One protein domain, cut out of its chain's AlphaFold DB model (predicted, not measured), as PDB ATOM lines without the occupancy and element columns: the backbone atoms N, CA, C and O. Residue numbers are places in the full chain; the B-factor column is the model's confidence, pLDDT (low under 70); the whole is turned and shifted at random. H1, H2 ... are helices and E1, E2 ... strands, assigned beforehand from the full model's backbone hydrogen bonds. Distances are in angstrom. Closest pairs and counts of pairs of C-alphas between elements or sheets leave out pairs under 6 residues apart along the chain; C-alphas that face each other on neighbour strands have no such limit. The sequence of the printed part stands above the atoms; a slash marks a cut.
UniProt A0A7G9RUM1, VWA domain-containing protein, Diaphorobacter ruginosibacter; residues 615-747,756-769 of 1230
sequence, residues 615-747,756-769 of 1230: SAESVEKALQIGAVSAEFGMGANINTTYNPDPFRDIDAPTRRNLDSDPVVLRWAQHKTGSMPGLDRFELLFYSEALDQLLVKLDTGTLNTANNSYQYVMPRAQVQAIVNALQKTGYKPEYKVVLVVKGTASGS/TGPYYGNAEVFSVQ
ATOM      1  N   SER A 615     -22.870 -39.819  35.161       96.38
ATOM      2  CA  SER A 615     -23.858 -40.762  34.624       96.38
ATOM      3  C   SER A 615     -24.871 -40.018  33.755       96.38
ATOM      4  O   SER A 615     -25.618 -39.197  34.289       96.38
ATOM      5  N   ALA A 616     -24.930 -40.331  32.457       95.62
ATOM      6  CA  ALA A 616     -25.897 -39.735  31.532       95.62
ATOM      7  C   ALA A 616     -27.345 -39.928  32.012       95.62
ATOM      8  O   ALA A 616     -28.093 -38.961  32.081       95.62
ATOM      9  N   GLU A 617     -27.693 -41.132  32.481       94.62
ATOM     10  CA  GLU A 617     -29.021 -41.432  33.041       94.62
ATOM     11  C   GLU A 617     -29.345 -40.551  34.261       94.62
ATOM     12  O   GLU A 617     -30.458 -40.054  34.417       94.62
ATOM     13  N   SER A 618     -28.367 -40.334  35.149       95.38
ATOM     14  CA  SER A 618     -28.571 -39.478  36.323       95.38
ATOM     15  C   SER A 618     -28.708 -38.008  35.933       95.38
ATOM     16  O   SER A 618     -29.475 -37.287  36.567       95.38
ATOM     17  N   VAL A 619     -27.984 -37.557  34.905       95.56
ATOM     18  CA  VAL A 619     -28.126 -36.196  34.381       95.56
ATOM     19  C   VAL A 619     -29.503 -36.022  33.749       95.56
ATOM     20  O   VAL A 619     -30.185 -35.086  34.134       95.56
ATOM     21  N   GLU A 620     -29.960 -36.932  32.885       93.19
ATOM     22  CA  GLU A 620     -31.309 -36.895  32.287       93.19
ATOM     23  C   GLU A 620     -32.402 -36.772  33.357       93.19
ATOM     24  O   GLU A 620     -33.210 -35.844  33.319       93.19
ATOM     25  N   LYS A 621     -32.350 -37.610  34.397       92.81
ATOM     26  CA  LYS A 621     -33.272 -37.529  35.545       92.81
ATOM     27  C   LYS A 621     -33.193 -36.188  36.285       92.81
ATOM     28  O   LYS A 621     -34.213 -35.672  36.740       92.81
ATOM     29  N   ALA A 622     -32.001 -35.602  36.404       94.31
ATOM     30  CA  ALA A 622     -31.822 -34.273  36.987       94.31
ATOM     31  C   ALA A 622     -32.383 -33.153  36.088       94.31
ATOM     32  O   ALA A 622     -32.869 -32.146  36.606       94.31
ATOM     33  N   LEU A 623     -32.345 -33.320  34.761       93.00
ATOM     34  CA  LEU A 623     -32.945 -32.374  33.817       93.00
ATOM     35  C   LEU A 623     -34.477 -32.440  33.856       93.00
ATOM     36  O   LEU A 623     -35.109 -31.389  33.827       93.00
ATOM     37  N   GLN A 624     -35.057 -33.636  33.998       91.06
ATOM     38  CA  GLN A 624     -36.507 -33.837  34.146       91.06
ATOM     39  C   GLN A 624     -37.055 -33.085  35.363       91.06
ATOM     40  O   GLN A 624     -37.908 -32.212  35.221       91.06
ATOM     41  N   ILE A 625     -36.502 -33.334  36.557       92.12
ATOM     42  CA  ILE A 625     -36.931 -32.616  37.770       92.12
ATOM     43  C   ILE A 625     -36.627 -31.110  37.680       92.12
ATOM     44  O   ILE A 625     -37.367 -30.284  38.218       92.12
ATOM     45  N   GLY A 626     -35.556 -30.741  36.970       93.25
ATOM     46  CA  GLY A 626     -35.211 -29.351  36.702       93.25
ATOM     47  C   GLY A 626     -36.251 -28.634  35.839       93.25
ATOM     48  O   GLY A 626     -36.637 -27.510  36.163       93.25
ATOM     49  N   ALA A 627     -36.766 -29.300  34.801       91.69
ATOM     50  CA  ALA A 627     -37.832 -28.787  33.947       91.69
ATOM     51  C   ALA A 627     -39.128 -28.544  34.733       91.69
ATOM     52  O   ALA A 627     -39.647 -27.430  34.678       91.69
ATOM     53  N   VAL A 628     -39.569 -29.509  35.548       91.00
ATOM     54  CA  VAL A 628     -40.772 -29.372  36.394       91.00
ATOM     55  C   VAL A 628     -40.606 -28.238  37.413       91.00
ATOM     56  O   VAL A 628     -41.502 -27.425  37.638       91.00
ATOM     57  N   SER A 629     -39.418 -28.092  38.007       93.38
ATOM     58  CA  SER A 629     -39.176 -26.975  38.927       93.38
ATOM     59  C   SER A 629     -39.223 -25.609  38.222       93.38
ATOM     60  O   SER A 629     -39.677 -24.624  38.810       93.38
ATOM     61  N   ALA A 630     -38.771 -25.528  36.965       92.88
ATOM     62  CA  ALA A 630     -38.832 -24.313  36.159       92.88
ATOM     63  C   ALA A 630     -40.268 -24.006  35.703       92.88
ATOM     64  O   ALA A 630     -40.652 -22.834  35.679       92.88
ATOM     65  N   GLU A 631     -41.062 -25.038  35.400       89.38
ATOM     66  CA  GLU A 631     -42.480 -24.948  35.025       89.38
ATOM     67  C   GLU A 631     -43.296 -24.201  36.081       89.38
ATOM     68  O   GLU A 631     -44.059 -23.289  35.752       89.38
ATOM     69  N   PHE A 632     -43.100 -24.534  37.357       90.75
ATOM     70  CA  PHE A 632     -43.873 -23.962  38.465       90.75
ATOM     71  C   PHE A 632     -43.167 -22.804  39.191       90.75
ATOM     72  O   PHE A 632     -43.642 -22.306  40.213       90.75
ATOM     73  N   GLY A 633     -42.061 -22.307  38.628       92.12
ATOM     74  CA  GLY A 633     -41.397 -21.082  39.076       92.12
ATOM     75  C   GLY A 633     -40.465 -21.237  40.281       92.12
ATOM     76  O   GLY A 633     -40.076 -20.224  40.864       92.12
ATOM     77  N   MET A 634     -40.071 -22.456  40.662       95.06
ATOM     78  CA  MET A 634     -39.039 -22.693  41.685       95.06
ATOM     79  C   MET A 634     -37.625 -22.634  41.090       95.06
ATOM     80  O   MET A 634     -36.731 -22.026  41.680       95.06
ATOM     81  N   GLY A 635     -37.432 -23.245  39.919       94.94
ATOM     82  CA  GLY A 635     -36.171 -23.314  39.182       94.94
ATOM     83  C   GLY A 635     -35.992 -22.195  38.153       94.94
ATOM     84  O   GLY A 635     -36.911 -21.431  37.849       94.94
ATOM     85  N   ALA A 636     -34.779 -22.097  37.605       94.69
ATOM     86  CA  ALA A 636     -34.466 -21.171  36.521       94.69
ATOM     87  C   ALA A 636     -34.946 -21.713  35.160       94.69
ATOM     88  O   ALA A 636     -34.897 -22.912  34.903       94.69
ATOM     89  N   ASN A 637     -35.363 -20.807  34.279       93.44
ATOM     90  CA  ASN A 637     -35.798 -21.079  32.915       93.44
ATOM     91  C   ASN A 637     -34.839 -20.436  31.904       93.44
ATOM     92  O   ASN A 637     -34.828 -19.212  31.737       93.44
ATOM     93  N   ILE A 638     -34.039 -21.256  31.228       92.56
ATOM     94  CA  ILE A 638     -33.202 -20.873  30.094       92.56
ATOM     95  C   ILE A 638     -33.835 -21.338  28.781       92.56
ATOM     96  O   ILE A 638     -34.387 -22.430  28.685       92.56
ATOM     97  N   ASN A 639     -33.734 -20.497  27.752       86.38
ATOM     98  CA  ASN A 639     -34.282 -20.767  26.427       86.38
ATOM     99  C   ASN A 639     -33.392 -20.127  25.350       86.38
ATOM    100  O   ASN A 639     -32.884 -19.011  25.530       86.38
ATOM    101  N   THR A 640     -33.229 -20.807  24.215       80.62
ATOM    102  CA  THR A 640     -32.512 -20.288  23.033       80.62
ATOM    103  C   THR A 640     -33.114 -18.999  22.464       80.62
ATOM    104  O   THR A 640     -32.385 -18.165  21.936       80.62
ATOM    105  N   THR A 641     -34.415 -18.760  22.633       81.06
ATOM    106  CA  THR A 641     -35.100 -17.529  22.201       81.06
ATOM    107  C   THR A 641     -34.526 -16.284  22.880       81.06
ATOM    108  O   THR A 641     -34.385 -15.238  22.249       81.06
ATOM    109  N   TYR A 642     -34.142 -16.388  24.156       78.19
ATOM    110  CA  TYR A 642     -33.500 -15.291  24.889       78.19
ATOM    111  C   TYR A 642     -31.997 -15.177  24.591       78.19
ATOM    112  O   TYR A 642     -31.379 -14.171  24.937       78.19
ATOM    113  N   ASN A 643     -31.415 -16.202  23.965       83.94
ATOM    114  CA  ASN A 643     -29.978 -16.373  23.764       83.94
ATOM    115  C   ASN A 643     -29.687 -16.882  22.344       83.94
ATOM    116  O   ASN A 643     -29.282 -18.036  22.181       83.94
ATOM    117  N   PRO A 644     -29.899 -16.068  21.297       81.88
ATOM    118  CA  PRO A 644     -29.552 -16.475  19.945       81.88
ATOM    119  C   PRO A 644     -28.026 -16.516  19.795       81.88
ATOM    120  O   PRO A 644     -27.369 -15.478  19.814       81.88
ATOM    121  N   ASP A 645     -27.479 -17.723  19.652       82.75
ATOM    122  CA  ASP A 645     -26.065 -17.984  19.335       82.75
ATOM    123  C   ASP A 645     -25.042 -17.223  20.221       82.75
ATOM    124  O   ASP A 645     -24.155 -16.520  19.724       82.75
ATOM    125  N   PRO A 646     -25.134 -17.332  21.565       89.75
ATOM    126  CA  PRO A 646     -24.305 -16.547  22.481       89.75
ATOM    127  C   PRO A 646     -22.814 -16.898  22.371       89.75
ATOM    128  O   PRO A 646     -21.963 -16.082  22.741       89.75
ATOM    129  N   PHE A 647     -22.487 -18.081  21.840       91.81
ATOM    130  CA  PHE A 647     -21.136 -18.636  21.775       91.81
ATOM    131  C   PHE A 647     -20.495 -18.590  20.381       91.81
ATOM    132  O   PHE A 647     -19.473 -19.241  20.158       91.81
ATOM    133  N   ARG A 648     -21.030 -17.792  19.453       87.56
ATOM    134  CA  ARG A 648     -20.397 -17.571  18.150       87.56
ATOM    135  C   ARG A 648     -19.002 -16.964  18.283       87.56
ATOM    136  O   ARG A 648     -18.840 -15.956  18.981       87.56
ATOM    137  N   ASP A 649     -18.031 -17.535  17.569       84.00
ATOM    138  CA  ASP A 649     -16.679 -16.991  17.359       84.00
ATOM    139  C   ASP A 649     -15.934 -16.601  18.651       84.00
ATOM    140  O   ASP A 649     -15.096 -15.698  18.655       84.00
ATOM    141  N   ILE A 650     -16.235 -17.271  19.767       86.31
ATOM    142  CA  ILE A 650     -15.742 -16.896  21.104       86.31
ATOM    143  C   ILE A 650     -14.227 -17.052  21.293       86.31
ATOM    144  O   ILE A 650     -13.671 -16.506  22.243       86.31
ATOM    145  N   ASP A 651     -13.551 -17.774  20.406       82.25
ATOM    146  CA  ASP A 651     -12.101 -17.982  20.390       82.25
ATOM    147  C   ASP A 651     -11.413 -17.316  19.181       82.25
ATOM    148  O   ASP A 651     -10.206 -17.477  18.986       82.25
ATOM    149  N   ALA A 652     -12.162 -16.554  18.374       77.06
ATOM    150  CA  ALA A 652     -11.682 -15.904  17.161       77.06
ATOM    151  C   ALA A 652     -11.656 -14.374  17.339       77.06
ATOM    152  O   ALA A 652     -12.562 -13.683  16.863       77.06
ATOM    153  N   PRO A 653     -10.611 -13.805  17.976       69.31
ATOM    154  CA  PRO A 653     -10.545 -12.376  18.306       69.31
ATOM    155  C   PRO A 653     -10.591 -11.450  17.080       69.31
ATOM    156  O   PRO A 653     -10.917 -10.273  17.205       69.31
ATOM    157  N   THR A 654     -10.278 -11.975  15.892       66.94
ATOM    158  CA  THR A 654     -10.382 -11.286  14.599       66.94
ATOM    159  C   THR A 654     -11.823 -11.156  14.097       66.94
ATOM    160  O   THR A 654     -12.113 -10.244  13.327       66.94
ATOM    161  N   ARG A 655     -12.726 -12.048  14.524       75.56
ATOM    162  CA  ARG A 655     -14.141 -12.092  14.114       75.56
ATOM    163  C   ARG A 655     -15.087 -11.594  15.206       75.56
ATOM    164  O   ARG A 655     -16.111 -10.997  14.886       75.56
ATOM    165  N   ARG A 656     -14.723 -11.767  16.481       81.62
ATOM    166  CA  ARG A 656     -15.459 -11.240  17.634       81.62
ATOM    167  C   ARG A 656     -14.506 -10.713  18.703       81.62
ATOM    168  O   ARG A 656     -13.709 -11.456  19.268       81.62
ATOM    169  N   ASN A 657     -14.632  -9.428  19.028       82.94
ATOM    170  CA  ASN A 657     -13.926  -8.833  20.158       82.94
ATOM    171  C   ASN A 657     -14.795  -8.919  21.422       82.94
ATOM    172  O   ASN A 657     -15.749  -8.157  21.565       82.94
ATOM    173  N   LEU A 658     -14.431  -9.812  22.347       85.56
ATOM    174  CA  LEU A 658     -15.166 -10.040  23.598       85.56
ATOM    175  C   LEU A 658     -15.196  -8.831  24.547       85.56
ATOM    176  O   LEU A 658     -16.035  -8.804  25.443       85.56
ATOM    177  N   ASP A 659     -14.320  -7.839  24.363       83.00
ATOM    178  CA  ASP A 659     -14.319  -6.629  25.193       83.00
ATOM    179  C   ASP A 659     -15.441  -5.656  24.769       83.00
ATOM    180  O   ASP A 659     -15.981  -4.928  25.601       83.00
ATOM    181  N   SER A 660     -15.828  -5.662  23.487       85.75
ATOM    182  CA  SER A 660     -16.932  -4.850  22.944       85.75
ATOM    183  C   SER A 660     -18.222  -5.638  22.686       85.75
ATOM    184  O   SER A 660     -19.296  -5.045  22.654       85.75
ATOM    185  N   ASP A 661     -18.120  -6.952  22.487       87.25
ATOM    186  CA  ASP A 661     -19.227  -7.879  22.213       87.25
ATOM    187  C   ASP A 661     -19.089  -9.145  23.088       87.25
ATOM    188  O   ASP A 661     -18.683 -10.213  22.604       87.25
ATOM    189  N   PRO A 662     -19.346  -9.031  24.406       92.44
ATOM    190  CA  PRO A 662     -19.163 -10.125  25.352       92.44
ATOM    191  C   PRO A 662     -20.221 -11.221  25.184       92.44
ATOM    192  O   PRO A 662     -21.298 -11.010  24.626       92.44
ATOM    193  N   VAL A 663     -19.946 -12.406  25.735       94.31
ATOM    194  CA  VAL A 663     -20.954 -13.470  25.849       94.31
ATOM    195  C   VAL A 663     -21.967 -13.069  26.919       94.31
ATOM    196  O   VAL A 663     -21.614 -12.914  28.089       94.31
ATOM    197  N   VAL A 664     -23.228 -12.905  26.521       93.19
ATOM    198  CA  VAL A 664     -24.332 -12.562  27.423       93.19
ATOM    199  C   VAL A 664     -25.329 -13.708  27.451       93.19
ATOM    200  O   VAL A 664     -25.861 -14.084  26.410       93.19
ATOM    201  N   LEU A 665     -25.593 -14.230  28.646       95.06
ATOM    202  CA  LEU A 665     -26.626 -15.229  28.890       95.06
ATOM    203  C   LEU A 665     -27.805 -14.604  29.635       95.06
ATOM    204  O   LEU A 665     -27.623 -13.770  30.523       95.06
ATOM    205  N   ARG A 666     -29.015 -15.008  29.263       93.62
ATOM    206  CA  ARG A 666     -30.286 -14.533  29.800       93.62
ATOM    207  C   ARG A 666     -31.171 -15.709  30.184       93.62
ATOM    208  O   ARG A 666     -31.335 -16.645  29.407       93.62
ATOM    209  N   TRP A 667     -31.777 -15.641  31.355       93.94
ATOM    210  CA  TRP A 667     -32.778 -16.607  31.809       93.94
ATOM    211  C   TRP A 667     -33.816 -15.900  32.676       93.94
ATOM    212  O   TRP A 667     -33.677 -14.715  32.996       93.94
ATOM    213  N   ALA A 668     -34.878 -16.609  33.034       92.88
ATOM    214  CA  ALA A 668     -35.943 -16.097  33.882       92.88
ATOM    215  C   ALA A 668     -36.276 -17.068  35.020       92.88
ATOM    216  O   ALA A 668     -35.811 -18.202  35.042       92.88
ATOM    217  N   GLN A 669     -37.093 -16.620  35.965       93.44
ATOM    218  CA  GLN A 669     -37.805 -17.461  36.919       93.44
ATOM    219  C   GLN A 669     -39.293 -17.108  36.816       93.44
ATOM    220  O   GLN A 669     -39.666 -15.949  36.986       93.44
ATOM    221  N   HIS A 670     -40.166 -18.089  36.572       89.50
ATOM    222  CA  HIS A 670     -41.612 -17.857  36.392       89.50
ATOM    223  C   HIS A 670     -42.389 -17.614  37.697       89.50
ATOM    224  O   HIS A 670     -43.614 -17.666  37.717       89.50
ATOM    225  N   LYS A 671     -41.680 -17.318  38.787       90.44
ATOM    226  CA  LYS A 671     -42.246 -17.009  40.096       90.44
ATOM    227  C   LYS A 671     -43.177 -15.793  40.037       90.44
ATOM    228  O   LYS A 671     -42.887 -14.802  39.365       90.44
ATOM    229  N   THR A 672     -44.227 -15.835  40.847       90.44
ATOM    230  CA  THR A 672     -45.119 -14.706  41.133       90.44
ATOM    231  C   THR A 672     -45.009 -14.256  42.591       90.44
ATOM    232  O   THR A 672     -44.227 -14.810  43.365       90.44
ATOM    233  N   GLY A 673     -45.744 -13.207  42.962       89.38
ATOM    234  CA  GLY A 673     -45.741 -12.686  44.327       89.38
ATOM    235  C   GLY A 673     -44.447 -11.973  44.742       89.38
ATOM    236  O   GLY A 673     -43.480 -11.897  43.976       89.38
ATOM    237  N   SER A 674     -44.419 -11.435  45.963       92.12
ATOM    238  CA  SER A 674     -43.346 -10.534  46.420       92.12
ATOM    239  C   SER A 674     -42.171 -11.216  47.127       92.12
ATOM    240  O   SER A 674     -41.137 -10.578  47.327       92.12
ATOM    241  N   MET A 675     -42.274 -12.512  47.458       93.38
ATOM    242  CA  MET A 675     -41.181 -13.231  48.127       93.38
ATOM    243  C   MET A 675     -39.859 -13.141  47.329       93.38
ATOM    244  O   MET A 675     -39.873 -13.302  46.108       93.38
ATOM    245  N   PRO A 676     -38.690 -12.920  47.952       92.12
ATOM    246  CA  PRO A 676     -37.429 -12.926  47.213       92.12
ATOM    247  C   PRO A 676     -37.150 -14.280  46.543       92.12
ATOM    248  O   PRO A 676     -37.192 -15.324  47.198       92.12
ATOM    249  N   GLY A 677     -36.881 -14.246  45.235       92.38
ATOM    250  CA  GLY A 677     -36.595 -15.419  44.405       92.38
ATOM    251  C   GLY A 677     -35.111 -15.791  44.347       92.38
ATOM    252  O   GLY A 677     -34.338 -15.496  45.260       92.38
ATOM    253  N   LEU A 678     -34.722 -16.455  43.258       95.06
ATOM    254  CA  LEU A 678     -33.341 -16.864  42.996       95.06
ATOM    255  C   LEU A 678     -32.433 -15.637  42.825       95.06
ATOM    256  O   LEU A 678     -32.806 -14.680  42.145       95.06
ATOM    257  N   ASP A 679     -31.239 -15.662  43.410       93.88
ATOM    258  CA  ASP A 679     -30.278 -14.551  43.328       93.88
ATOM    259  C   ASP A 679     -28.826 -14.996  43.114       93.88
ATOM    260  O   ASP A 679     -27.996 -14.175  42.731       93.88
ATOM    261  N   ARG A 680     -28.508 -16.280  43.305       95.06
ATOM    262  CA  ARG A 680     -27.188 -16.866  43.021       95.06
ATOM    263  C   ARG A 680     -27.325 -18.012  42.035       95.06
ATOM    264  O   ARG A 680     -28.221 -18.840  42.207       95.06
ATOM    265  N   PHE A 681     -26.431 -18.095  41.049       96.44
ATOM    266  CA  PHE A 681     -26.531 -19.104  39.998       96.44
ATOM    267  C   PHE A 681     -25.212 -19.811  39.698       96.44
ATOM    268  O   PHE A 681     -24.132 -19.222  39.725       96.44
ATOM    269  N   GLU A 682     -25.335 -21.089  39.352       96.81
ATOM    270  CA  GLU A 682     -24.256 -21.916  38.823       96.81
ATOM    271  C   GLU A 682     -24.636 -22.363  37.406       96.81
ATOM    272  O   GLU A 682     -25.759 -22.809  37.162       96.81
ATOM    273  N   LEU A 683     -23.700 -22.248  36.464       97.75
ATOM    274  CA  LEU A 683     -23.871 -22.682  35.079       97.75
ATOM    275  C   LEU A 683     -23.130 -24.002  34.875       97.75
ATOM    276  O   LEU A 683     -21.911 -24.063  35.063       97.75
ATOM    277  N   LEU A 684     -23.858 -25.043  34.482       98.00
ATOM    278  CA  LEU A 684     -23.311 -26.373  34.233       98.00
ATOM    279  C   LEU A 684     -23.346 -26.678  32.736       98.00
ATOM    280  O   LEU A 684     -24.419 -26.711  32.138       98.00
ATOM    281  N   PHE A 685     -22.173 -26.899  32.141       97.50
ATOM    282  CA  PHE A 685     -22.016 -27.228  30.723       97.50
ATOM    283  C   PHE A 685     -21.714 -28.712  30.567       97.50
ATOM    284  O   PHE A 685     -20.573 -29.135  30.767       97.50
ATOM    285  N   TYR A 686     -22.716 -29.500  30.198       97.06
ATOM    286  CA  TYR A 686     -22.557 -30.921  29.906       97.06
ATOM    287  C   TYR A 686     -22.219 -31.161  28.430       97.06
ATOM    288  O   TYR A 686     -22.534 -30.348  27.552       97.06
ATOM    289  N   SER A 687     -21.574 -32.297  28.153       95.12
ATOM    290  CA  SER A 687     -21.444 -32.841  26.800       95.12
ATOM    291  C   SER A 687     -22.828 -33.124  26.203       95.12
ATOM    292  O   SER A 687     -23.800 -33.341  26.921       95.12
ATOM    293  N   GLU A 688     -22.931 -33.167  24.873       92.88
ATOM    294  CA  GLU A 688     -24.181 -33.536  24.186       92.88
ATOM    295  C   GLU A 688     -24.705 -34.927  24.587       92.88
ATOM    296  O   GLU A 688     -25.915 -35.143  24.646       92.88
ATOM    297  N   ALA A 689     -23.792 -35.854  24.891       93.12
ATOM    298  CA  ALA A 689     -24.108 -37.203  25.352       93.12
ATOM    299  C   ALA A 689     -24.445 -37.278  26.854       93.12
ATOM    300  O   ALA A 689     -24.750 -38.362  27.342       93.12
ATOM    301  N   LEU A 690     -24.372 -36.155  27.583       95.12
ATOM    302  CA  LEU A 690     -24.620 -36.041  29.027       95.12
ATOM    303  C   LEU A 690     -23.714 -36.916  29.915       95.12
ATOM    304  O   LEU A 690     -23.960 -37.064  31.107       95.12
ATOM    305  N   ASP A 691     -22.638 -37.466  29.361       95.75
ATOM    306  CA  ASP A 691     -21.693 -38.361  30.035       95.75
ATOM    307  C   ASP A 691     -20.509 -37.625  30.687       95.75
ATOM    308  O   ASP A 691     -19.710 -38.224  31.416       95.75
ATOM    309  N   GLN A 692     -20.383 -36.316  30.446       95.62
ATOM    310  CA  GLN A 692     -19.342 -35.474  31.027       95.62
ATOM    311  C   GLN A 692     -19.865 -34.082  31.376       95.62
ATOM    312  O   GLN A 692     -20.494 -33.421  30.550       95.62
ATOM    313  N   LEU A 693     -19.522 -33.588  32.568       97.62
ATOM    314  CA  LEU A 693     -19.580 -32.161  32.880       97.62
ATOM    315  C   LEU A 693     -18.272 -31.512  32.419       97.62
ATOM    316  O   LEU A 693     -17.206 -31.778  32.978       97.62
ATOM    317  N   LEU A 694     -18.352 -30.657  31.403       96.50
ATOM    318  CA  LEU A 694     -17.202 -30.010  30.771       96.50
ATOM    319  C   LEU A 694     -16.688 -28.839  31.609       96.50
ATOM    320  O   LEU A 694     -15.483 -28.704  31.823       96.50
ATOM    321  N   VAL A 695     -17.604 -27.986  32.074       97.00
ATOM    322  CA  VAL A 695     -17.297 -26.779  32.852       97.00
ATOM    323  C   VAL A 695     -18.423 -26.495  33.842       97.00
ATOM    324  O   VAL A 695     -19.601 -26.611  33.510       97.00
ATOM    325  N   LYS A 696     -18.039 -26.058  35.043       97.38
ATOM    326  CA  LYS A 696     -18.920 -25.443  36.038       97.38
ATOM    327  C   LYS A 696     -18.477 -24.000  36.274       97.38
ATOM    328  O   LYS A 696     -17.297 -23.769  36.537       97.38
ATOM    329  N   LEU A 697     -19.405 -23.050  36.185       96.88
ATOM    330  CA  LEU A 697     -19.156 -21.623  36.425       96.88
ATOM    331  C   LEU A 697     -20.075 -21.090  37.528       96.88
ATOM    332  O   LEU A 697     -21.219 -21.519  37.632       96.88
ATOM    333  N   ASP A 698     -19.586 -20.124  38.302       94.81
ATOM    334  CA  ASP A 698     -20.359 -19.380  39.302       94.81
ATOM    335  C   ASP A 698     -20.596 -17.951  38.788       94.81
ATOM    336  O   ASP A 698     -19.663 -17.285  38.316       94.81
ATOM    337  N   THR A 699     -21.847 -17.492  38.842       92.31
ATOM    338  CA  THR A 699     -22.229 -16.143  38.407       92.31
ATOM    339  C   THR A 699     -22.095 -15.100  39.513       92.31
ATOM    340  O   THR A 699     -22.207 -13.907  39.237       92.31
ATOM    341  N   GLY A 700     -21.898 -15.529  40.761       88.50
ATOM    342  CA  GLY A 700     -22.094 -14.709  41.948       88.50
ATOM    343  C   GLY A 700     -23.563 -14.317  42.133       88.50
ATOM    344  O   GLY A 700     -24.472 -14.952  41.588       88.50
ATOM    345  N   THR A 701     -23.793 -13.251  42.904       89.25
ATOM    346  CA  THR A 701     -25.133 -12.681  43.094       89.25
ATOM    347  C   THR A 701     -25.523 -11.802  41.908       89.25
ATOM    348  O   THR A 701     -24.790 -10.874  41.561       89.25
ATOM    349  N   LEU A 702     -26.699 -12.042  41.334       89.81
ATOM    350  CA  LEU A 702     -27.282 -11.220  40.274       89.81
ATOM    351  C   LEU A 702     -28.492 -10.441  40.793       89.81
ATOM    352  O   LEU A 702     -29.314 -10.965  41.542       89.81
ATOM    353  N   ASN A 703     -28.613  -9.182  40.367       76.31
ATOM    354  CA  ASN A 703     -29.775  -8.355  40.686       76.31
ATOM    355  C   ASN A 703     -30.983  -8.779  39.842       76.31
ATOM    356  O   ASN A 703     -30.857  -9.017  38.641       76.31
ATOM    357  N   THR A 704     -32.157  -8.815  40.465       74.69
ATOM    358  CA  THR A 704     -33.420  -9.188  39.824       74.69
ATOM    359  C   THR A 704     -34.098  -7.969  39.196       74.69
ATOM    360  O   THR A 704     -34.388  -6.983  39.872       74.69
ATOM    361  N   ALA A 705     -34.407  -8.039  37.900       70.62
ATOM    362  CA  ALA A 705     -35.378  -7.146  37.267       70.62
ATOM    363  C   ALA A 705     -36.526  -8.005  36.726       70.62
ATOM    364  O   ALA A 705     -36.340  -8.745  35.763       70.62
ATOM    365  N   ASN A 706     -37.699  -7.946  37.365       75.69
ATOM    366  CA  ASN A 706     -38.891  -8.726  36.991       75.69
ATOM    367  C   ASN A 706     -38.629 -10.240  36.841       75.69
ATOM    368  O   ASN A 706     -39.099 -10.854  35.887       75.69
ATOM    369  N   ASN A 707     -37.839 -10.833  37.747       87.56
ATOM    370  CA  ASN A 707     -37.427 -12.245  37.694       87.56
ATOM    371  C   ASN A 707     -36.717 -12.650  36.386       87.56
ATOM    372  O   ASN A 707     -36.706 -13.822  36.018       87.56
ATOM    373  N   SER A 708     -36.114 -11.689  35.680       90.94
ATOM    374  CA  SER A 708     -35.212 -11.918  34.556       90.94
ATOM    375  C   SER A 708     -33.779 -11.602  34.966       90.94
ATOM    376  O   SER A 708     -33.511 -10.632  35.681       90.94
ATOM    377  N   TYR A 709     -32.862 -12.439  34.498       93.50
ATOM    378  CA  TYR A 709     -31.457 -12.418  34.857       93.50
ATOM    379  C   TYR A 709     -30.623 -12.271  33.598       93.50
ATOM    380  O   TYR A 709     -30.891 -12.904  32.576       93.50
ATOM    381  N   GLN A 710     -29.598 -11.433  33.684       93.31
ATOM    382  CA  GLN A 710     -28.626 -11.239  32.623       93.31
ATOM    383  C   GLN A 710     -27.229 -11.404  33.209       93.31
ATOM    384  O   GLN A 710     -26.849 -10.691  34.137       93.31
ATOM    385  N   TYR A 711     -26.455 -12.311  32.625       95.00
ATOM    386  CA  TYR A 711     -25.077 -12.563  33.000       95.00
ATOM    387  C   TYR A 711     -24.142 -12.219  31.850       95.00
ATOM    388  O   TYR A 711     -24.221 -12.808  30.773       95.00
ATOM    389  N   VAL A 712     -23.254 -11.254  32.086       94.19
ATOM    390  CA  VAL A 712     -22.151 -10.939  31.176       94.19
ATOM    391  C   VAL A 712     -20.967 -11.800  31.592       94.19
ATOM    392  O   VAL A 712     -20.382 -11.585  32.653       94.19
ATOM    393  N   MET A 713     -20.639 -12.797  30.777       94.94
ATOM    394  CA  MET A 713     -19.636 -13.796  31.120       94.94
ATOM    395  C   MET A 713     -18.221 -13.195  31.057       94.94
ATOM    396  O   MET A 713     -17.821 -12.679  30.009       94.94
ATOM    397  N   PRO A 714     -17.421 -13.287  32.135       94.06
ATOM    398  CA  PRO A 714     -16.034 -12.847  32.123       94.06
ATOM    399  C   PRO A 714     -15.201 -13.606  31.087       94.06
ATOM    400  O   PRO A 714     -15.320 -14.824  30.947       94.06
ATOM    401  N   ARG A 715     -14.261 -12.913  30.438       88.12
ATOM    402  CA  ARG A 715     -13.365 -13.499  29.424       88.12
ATOM    403  C   ARG A 715     -12.626 -14.753  29.907       88.12
ATOM    404  O   ARG A 715     -12.470 -15.703  29.148       88.12
ATOM    405  N   ALA A 716     -12.215 -14.783  31.176       89.81
ATOM    406  CA  ALA A 716     -11.570 -15.953  31.774       89.81
ATOM    407  C   ALA A 716     -12.487 -17.193  31.798       89.81
ATOM    408  O   ALA A 716     -12.014 -18.307  31.589       89.81
ATOM    409  N   GLN A 717     -13.794 -17.004  32.006       94.50
ATOM    410  CA  GLN A 717     -14.774 -18.090  31.983       94.50
ATOM    411  C   GLN A 717     -15.091 -18.544  30.552       94.50
ATOM    412  O   GLN A 717     -15.158 -19.745  30.304       94.50
ATOM    413  N   VAL A 718     -15.179 -17.610  29.592       92.44
ATOM    414  CA  VAL A 718     -15.287 -17.950  28.159       92.44
ATOM    415  C   VAL A 718     -14.098 -18.818  27.732       92.44
ATOM    416  O   VAL A 718     -14.277 -19.866  27.115       92.44
ATOM    417  N   GLN A 719     -12.879 -18.445  28.139       88.31
ATOM    418  CA  GLN A 719     -11.677 -19.228  27.847       88.31
ATOM    419  C   GLN A 719     -11.704 -20.618  28.500       88.31
ATOM    420  O   GLN A 719     -11.200 -21.576  27.916       88.31
ATOM    421  N   ALA A 720     -12.299 -20.760  29.689       91.81
ATOM    422  CA  ALA A 720     -12.464 -22.063  30.330       91.81
ATOM    423  C   ALA A 720     -13.355 -23.004  29.497       91.81
ATOM    424  O   ALA A 720     -13.010 -24.176  29.350       91.81
ATOM    425  N   ILE A 721     -14.434 -22.482  28.896       93.88
ATOM    426  CA  ILE A 721     -15.299 -23.230  27.966       93.88
ATOM    427  C   ILE A 721     -14.507 -23.666  26.731       93.88
ATOM    428  O   ILE A 721     -14.482 -24.854  26.414       93.88
ATOM    429  N   VAL A 722     -13.793 -22.741  26.079       89.12
ATOM    430  CA  VAL A 722     -12.960 -23.047  24.899       89.12
ATOM    431  C   VAL A 722     -11.936 -24.144  25.213       89.12
ATOM    432  O   VAL A 722     -11.848 -25.139  24.495       89.12
ATOM    433  N   ASN A 723     -11.210 -24.012  26.327       86.94
ATOM    434  CA  ASN A 723     -10.200 -24.985  26.744       86.94
ATOM    435  C   ASN A 723     -10.804 -26.367  27.043       86.94
ATOM    436  O   ASN A 723     -10.161 -27.385  26.785       86.94
ATOM    437  N   ALA A 724     -12.008 -26.421  27.621       90.31
ATOM    438  CA  ALA A 724     -12.696 -27.678  27.895       90.31
ATOM    439  C   ALA A 724     -13.133 -28.372  26.598       90.31
ATOM    440  O   ALA A 724     -12.879 -29.564  26.438       90.31
ATOM    441  N   LEU A 725     -13.692 -27.624  25.642       88.88
ATOM    442  CA  LEU A 725     -14.094 -28.154  24.337       88.88
ATOM    443  C   LEU A 725     -12.901 -28.694  23.542       88.88
ATOM    444  O   LEU A 725     -12.960 -29.809  23.030       88.88
ATOM    445  N   GLN A 726     -11.779 -27.970  23.516       80.56
ATOM    446  CA  GLN A 726     -10.565 -28.398  22.810       80.56
ATOM    447  C   GLN A 726      -9.975 -29.710  23.352       80.56
ATOM    448  O   GLN A 726      -9.376 -30.474  22.596       80.56
ATOM    449  N   LYS A 727     -10.180 -30.028  24.639       81.69
ATOM    450  CA  LYS A 727      -9.769 -31.321  25.220       81.69
ATOM    451  C   LYS A 727     -10.604 -32.504  24.725       81.69
ATOM    452  O   LYS A 727     -10.158 -33.637  24.858       81.69
ATOM    453  N   THR A 728     -11.784 -32.259  24.153       77.38
ATOM    454  CA  THR A 728     -12.675 -33.309  23.624       77.38
ATOM    455  C   THR A 728     -12.381 -33.684  22.163       77.38
ATOM    456  O   THR A 728     -13.126 -34.458  21.564       77.38
ATOM    457  N   GLY A 729     -11.287 -33.157  21.598       70.88
ATOM    458  CA  GLY A 729     -10.933 -33.290  20.184       70.88
ATOM    459  C   GLY A 729     -11.549 -32.182  19.326       70.88
ATOM    460  O   GLY A 729     -12.526 -31.539  19.716       70.88
ATOM    461  N   TYR A 730     -10.956 -31.925  18.158       72.56
ATOM    462  CA  TYR A 730     -11.451 -30.908  17.224       72.56
ATOM    463  C   TYR A 730     -12.785 -31.334  16.595       72.56
ATOM    464  O   TYR A 730     -12.909 -32.448  16.081       72.56
ATOM    465  N   LYS A 731     -13.763 -30.423  16.584       74.50
ATOM    466  CA  LYS A 731     -15.021 -30.556  15.843       74.50
ATOM    467  C   LYS A 731     -15.324 -29.240  15.118       74.50
ATOM    468  O   LYS A 731     -15.054 -28.182  15.685       74.50
ATOM    469  N   PRO A 732     -15.917 -29.285  13.909       72.44
ATOM    470  CA  PRO A 732     -16.341 -28.071  13.205       72.44
ATOM    471  C   PRO A 732     -17.442 -27.315  13.967       72.44
ATOM    472  O   PRO A 732     -17.555 -26.098  13.865       72.44
ATOM    473  N   GLU A 733     -18.239 -28.033  14.759       85.56
ATOM    474  CA  GLU A 733     -19.234 -27.481  15.669       85.56
ATOM    475  C   GLU A 733     -19.321 -28.375  16.912       85.56
ATOM    476  O   GLU A 733     -19.355 -29.605  16.808       85.56
ATOM    477  N   TYR A 734     -19.358 -27.761  18.090       89.94
ATOM    478  CA  TYR A 734     -19.624 -28.435  19.355       89.94
ATOM    479  C   TYR A 734     -21.071 -28.186  19.776       89.94
ATOM    480  O   TYR A 734     -21.587 -27.081  19.612       89.94
ATOM    481  N   LYS A 735     -21.713 -29.193  20.370       92.81
ATOM    482  CA  LYS A 735     -22.991 -29.045  21.071       92.81
ATOM    483  C   LYS A 735     -22.749 -29.207  22.565       92.81
ATOM    484  O   LYS A 735     -22.102 -30.167  22.988       92.81
ATOM    485  N   VAL A 736     -23.253 -28.262  23.347       94.25
ATOM    486  CA  VAL A 736     -23.192 -28.292  24.812       94.25
ATOM    487  C   VAL A 736     -24.590 -28.157  25.383       94.25
ATOM    488  O   VAL A 736     -25.400 -27.388  24.866       94.25
ATOM    489  N   VAL A 737     -24.865 -28.895  26.453       95.69
ATOM    490  CA  VAL A 737     -26.122 -28.787  27.198       95.69
ATOM    491  C   VAL A 737     -25.875 -27.893  28.402       95.69
ATOM    492  O   VAL A 737     -25.069 -28.228  29.268       95.69
ATOM    493  N   LEU A 738     -26.533 -26.737  28.436       96.06
ATOM    494  CA  LEU A 738     -26.417 -25.770  29.520       96.06
ATOM    495  C   LEU A 738     -27.598 -25.908  30.477       96.06
ATOM    496  O   LEU A 738     -28.750 -25.774  30.068       96.06
ATOM    497  N   VAL A 739     -27.285 -26.097  31.757       96.06
ATOM    498  CA  VAL A 739     -28.237 -26.046  32.870       96.06
ATOM    499  C   VAL A 739     -27.910 -24.849  33.752       96.06
ATOM    500  O   VAL A 739     -26.747 -24.625  34.099       96.06
ATOM    501  N   VAL A 740     -28.940 -24.105  34.150       95.69
ATOM    502  CA  VAL A 740     -28.818 -23.025  35.134       95.69
ATOM    503  C   VAL A 740     -29.352 -23.524  36.471       95.69
ATOM    504  O   VAL A 740     -30.549 -23.759  36.612       95.69
ATOM    505  N   LYS A 741     -28.479 -23.680  37.467       95.69
ATOM    506  CA  LYS A 741     -28.888 -23.967  38.847       95.69
ATOM    507  C   LYS A 741     -29.028 -22.668  39.617       95.69
ATOM    508  O   LYS A 741     -28.135 -21.830  39.558       95.69
ATOM    509  N   GLY A 742     -30.121 -22.511  40.353       95.38
ATOM    510  CA  GLY A 742     -30.395 -21.307  41.130       95.38
ATOM    511  C   GLY A 742     -30.501 -21.584  42.621       95.38
ATOM    512  O   GLY A 742     -31.140 -22.544  43.035       95.38
ATOM    513  N   THR A 743     -29.929 -20.705  43.436       95.88
ATOM    514  CA  THR A 743     -30.153 -20.643  44.886       95.88
ATOM    515  C   THR A 743     -30.838 -19.322  45.221       95.88
ATOM    516  O   THR A 743     -30.427 -18.271  44.728       95.88
ATOM    517  N   ALA A 744     -31.864 -19.367  46.070       94.75
ATOM    518  CA  ALA A 744     -32.484 -18.181  46.647       94.75
ATOM    519  C   ALA A 744     -31.925 -17.966  48.054       94.75
ATOM    520  O   ALA A 744     -32.298 -18.667  48.998       94.75
ATOM    521  N   SER A 745     -31.043 -16.982  48.218       92.88
ATOM    522  CA  SER A 745     -30.400 -16.679  49.502       92.88
ATOM    523  C   SER A 745     -31.381 -16.240  50.596       92.88
ATOM    524  O   SER A 745     -31.057 -16.311  51.780       92.88
ATOM    525  N   GLY A 746     -32.578 -15.782  50.206       91.50
ATOM    526  CA  GLY A 746     -33.560 -15.166  51.101       91.50
ATOM    527  C   GLY A 746     -33.264 -13.695  51.415       91.50
ATOM    528  O   GLY A 746     -34.019 -13.070  52.160       91.50
ATOM    529  N   SER A 747     -32.196 -13.128  50.842       88.81
ATOM    530  CA  SER A 747     -31.891 -11.701  50.938       88.81
ATOM    531  C   SER A 747     -33.073 -10.865  50.438       88.81
ATOM    532  O   SER A 747     -33.614 -11.124  49.366       88.81
ATOM    533  N   THR A 756     -32.810 -21.313  50.177       96.12
ATOM    534  CA  THR A 756     -33.468 -22.423  49.482       96.12
ATOM    535  C   THR A 756     -32.781 -22.724  48.148       96.12
ATOM    536  O   THR A 756     -32.130 -21.852  47.565       96.12
ATOM    537  N   GLY A 757     -32.859 -23.978  47.698       92.56
ATOM    538  CA  GLY A 757     -32.059 -24.508  46.595       92.56
ATOM    539  C   GLY A 757     -30.707 -25.104  47.040       92.56
ATOM    540  O   GLY A 757     -30.475 -25.298  48.239       92.56
ATOM    541  N   PRO A 758     -29.803 -25.414  46.089       93.38
ATOM    542  CA  PRO A 758     -29.904 -25.084  44.670       93.38
ATOM    543  C   PRO A 758     -30.957 -25.927  43.939       93.38
ATOM    544  O   PRO A 758     -30.939 -27.157  44.013       93.38
ATOM    545  N   TYR A 759     -31.841 -25.259  43.206       96.25
ATOM    546  CA  TYR A 759     -32.799 -25.878  42.295       96.25
ATOM    547  C   TYR A 759     -32.164 -26.009  40.913       96.25
ATOM    548  O   TYR A 759     -31.591 -25.041  40.401       96.25
ATOM    549  N   TYR A 760     -32.231 -27.199  40.317       95.31
ATOM    550  CA  TYR A 760     -31.894 -27.369  38.905       95.31
ATOM    551  C   TYR A 760     -32.950 -26.653  38.076       95.31
ATOM    552  O   TYR A 760     -34.128 -26.811  38.344       95.31
ATOM    553  N   GLY A 761     -32.545 -25.834  37.113       94.06
ATOM    554  CA  GLY A 761     -33.459 -25.303  36.110       94.06
ATOM    555  C   GLY A 761     -33.700 -26.297  34.978       94.06
ATOM    556  O   GLY A 761     -33.160 -27.406  34.974       94.06
ATOM    557  N   ASN A 762     -34.454 -25.862  33.971       93.06
ATOM    558  CA  ASN A 762     -34.480 -26.568  32.693       93.06
ATOM    559  C   ASN A 762     -33.104 -26.473  31.987       93.06
ATOM    560  O   ASN A 762     -32.186 -25.769  32.427       93.06
ATOM    561  N   ALA A 763     -32.962 -27.195  30.875       93.25
ATOM    562  CA  ALA A 763     -31.726 -27.252  30.104       93.25
ATOM    563  C   ALA A 763     -31.933 -26.859  28.643       93.25
ATOM    564  O   ALA A 763     -32.978 -27.143  28.054       93.25
ATOM    565  N   GLU A 764     -30.902 -26.276  28.036       92.75
ATOM    566  CA  GLU A 764     -30.921 -25.883  26.629       92.75
ATOM    567  C   GLU A 764     -29.639 -26.302  25.902       92.75
ATOM    568  O   GLU A 764     -28.551 -26.318  26.484       92.75
ATOM    569  N   VAL A 765     -29.768 -26.646  24.619       92.88
ATOM    570  CA  VAL A 765     -28.632 -27.034  23.774       92.88
ATOM    571  C   VAL A 765     -28.103 -25.819  23.027       92.88
ATOM    572  O   VAL A 765     -28.821 -25.190  22.250       92.88
ATOM    573  N   PHE A 766     -26.819 -25.528  23.205       92.50
ATOM    574  CA  PHE A 766     -26.128 -24.472  22.477       92.50
ATOM    575  C   PHE A 766     -25.099 -25.040  21.513       92.50
ATOM    576  O   PHE A 766     -24.406 -26.017  21.804       92.50
ATOM    577  N   SER A 767     -24.985 -24.379  20.365       91.12
ATOM    578  CA  SER A 767     -23.923 -24.638  19.398       91.12
ATOM    579  C   SER A 767     -22.740 -23.729  19.705       91.12
ATOM    580  O   SER A 767     -22.928 -22.546  19.980       91.12
ATOM    581  N   VAL A 768     -21.532 -24.280  19.668       90.38
ATOM    582  CA  VAL A 768     -20.289 -23.535  19.857       90.38
ATOM    583  C   VAL A 768     -19.389 -23.819  18.668       90.38
ATOM    584  O   VAL A 768     -18.969 -24.956  18.449       90.38
ATOM    585  N   GLN A 769     -19.094 -22.780  17.896       82.88
ATOM    586  CA  GLN A 769     -18.163 -22.849  16.777       82.88
ATOM    587  C   GLN A 769     -16.852 -22.201  17.207       82.88
ATOM    588  O   GLN A 769     -16.807 -21.005  17.498       82.88
TER     589      GLN A 769
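This is residues 615 to 747 and 756 to 769 of the 1230 residues of the protein "VWA domain-containing protein" of Diaphorobacter ruginosibacter (UniProt A0A7G9RUM1). A twisted wall of four antiparallel strands has helix H1 running slantwise over its E5 and E6 side, and a small two-stranded ribbon, E1 and E4, over the face away from H1. Helix H2 packs beside the E3 edge of the wall, and residues 632 to 663 form a long stretch with no named element. The printed part has 147 residues, with two named helices and six named strands in the order H1 E1 E2 E3 E4 H2 E5 E6. The large sheet runs E3 E2 E5 E6, and both sheets are antiparallel; the class is mixed, helices and strands. The whole is compact, with a radius of gyration of the C-alphas of 15.2 A and spans of 46 by 38 by 23 A.

In the large sheet, E3 is residues 692 to 701, 26.4 A, E2 residues 680 to 687, 23.5 A, E5 residues 734 to 744, 31.9 A, and E6 residues 756 to 768, 32.4 A. E6 ends at C-alpha 768, (-20.289, -23.535, 19.857). H1, residues 616 to 631, is 22.5 A long and begins at C-alpha 616, (-25.897, -39.735, 31.532). H2, residues 715 to 726, is 16.5 A long. The small sheet has E1, residues 664 to 668, and E4, residues 708 to 712.

E2 and E3 are a hairpin, with N 683 and O 697 2.8 A apart. E2 and E5 are antiparallel at 156 degrees, with N 686 and O 737 at 2.8 A. E5 and E6 are antiparallel at 161 degrees, with N 738 and O 764 at 2.8 A; E6 bends by 62 degrees at residue 765. H1 is on the sheet at a height of 7.7 A, over E5 and E6, slantwise to the strands at 51 degrees to E5 on the local plane. The closest C-alphas of H1 and E6 are those of Ala 627 and Asn 762, 4.2 A apart. H2 is on one face of the sheet, two layers, a helix on a sheet; its height is 7.6 A, and it is only just over none of the strands, with 2 C-alphas falling on E2 and 2 on E5. The closest C-alphas of H2 and E3 are those of Leu 694 and Ala 724, 5.8 A apart. E1 and E4 are antiparallel at 163 degrees, with N 709 and O 667 at 2.8 A, and residues 637 to 638 pair antiparallel with residues 667 to 668 of E1. E1 and E5 are only just apart, at 8.2 A. In H1 and H2 every O i to N i+4 pair is within hydrogen-bond range.

The two farthest C-alphas, of Ser 674 and Tyr 730, are 47.8 A apart. Residues 748 to 755 are not printed, and C-alphas 747 and 756 are 10.9 A apart across this cut. The links H1 to E1 and E1 to E2 are long. Mean pLDDT of the printed part is 90.1, and residues 653 to 654 are under 70.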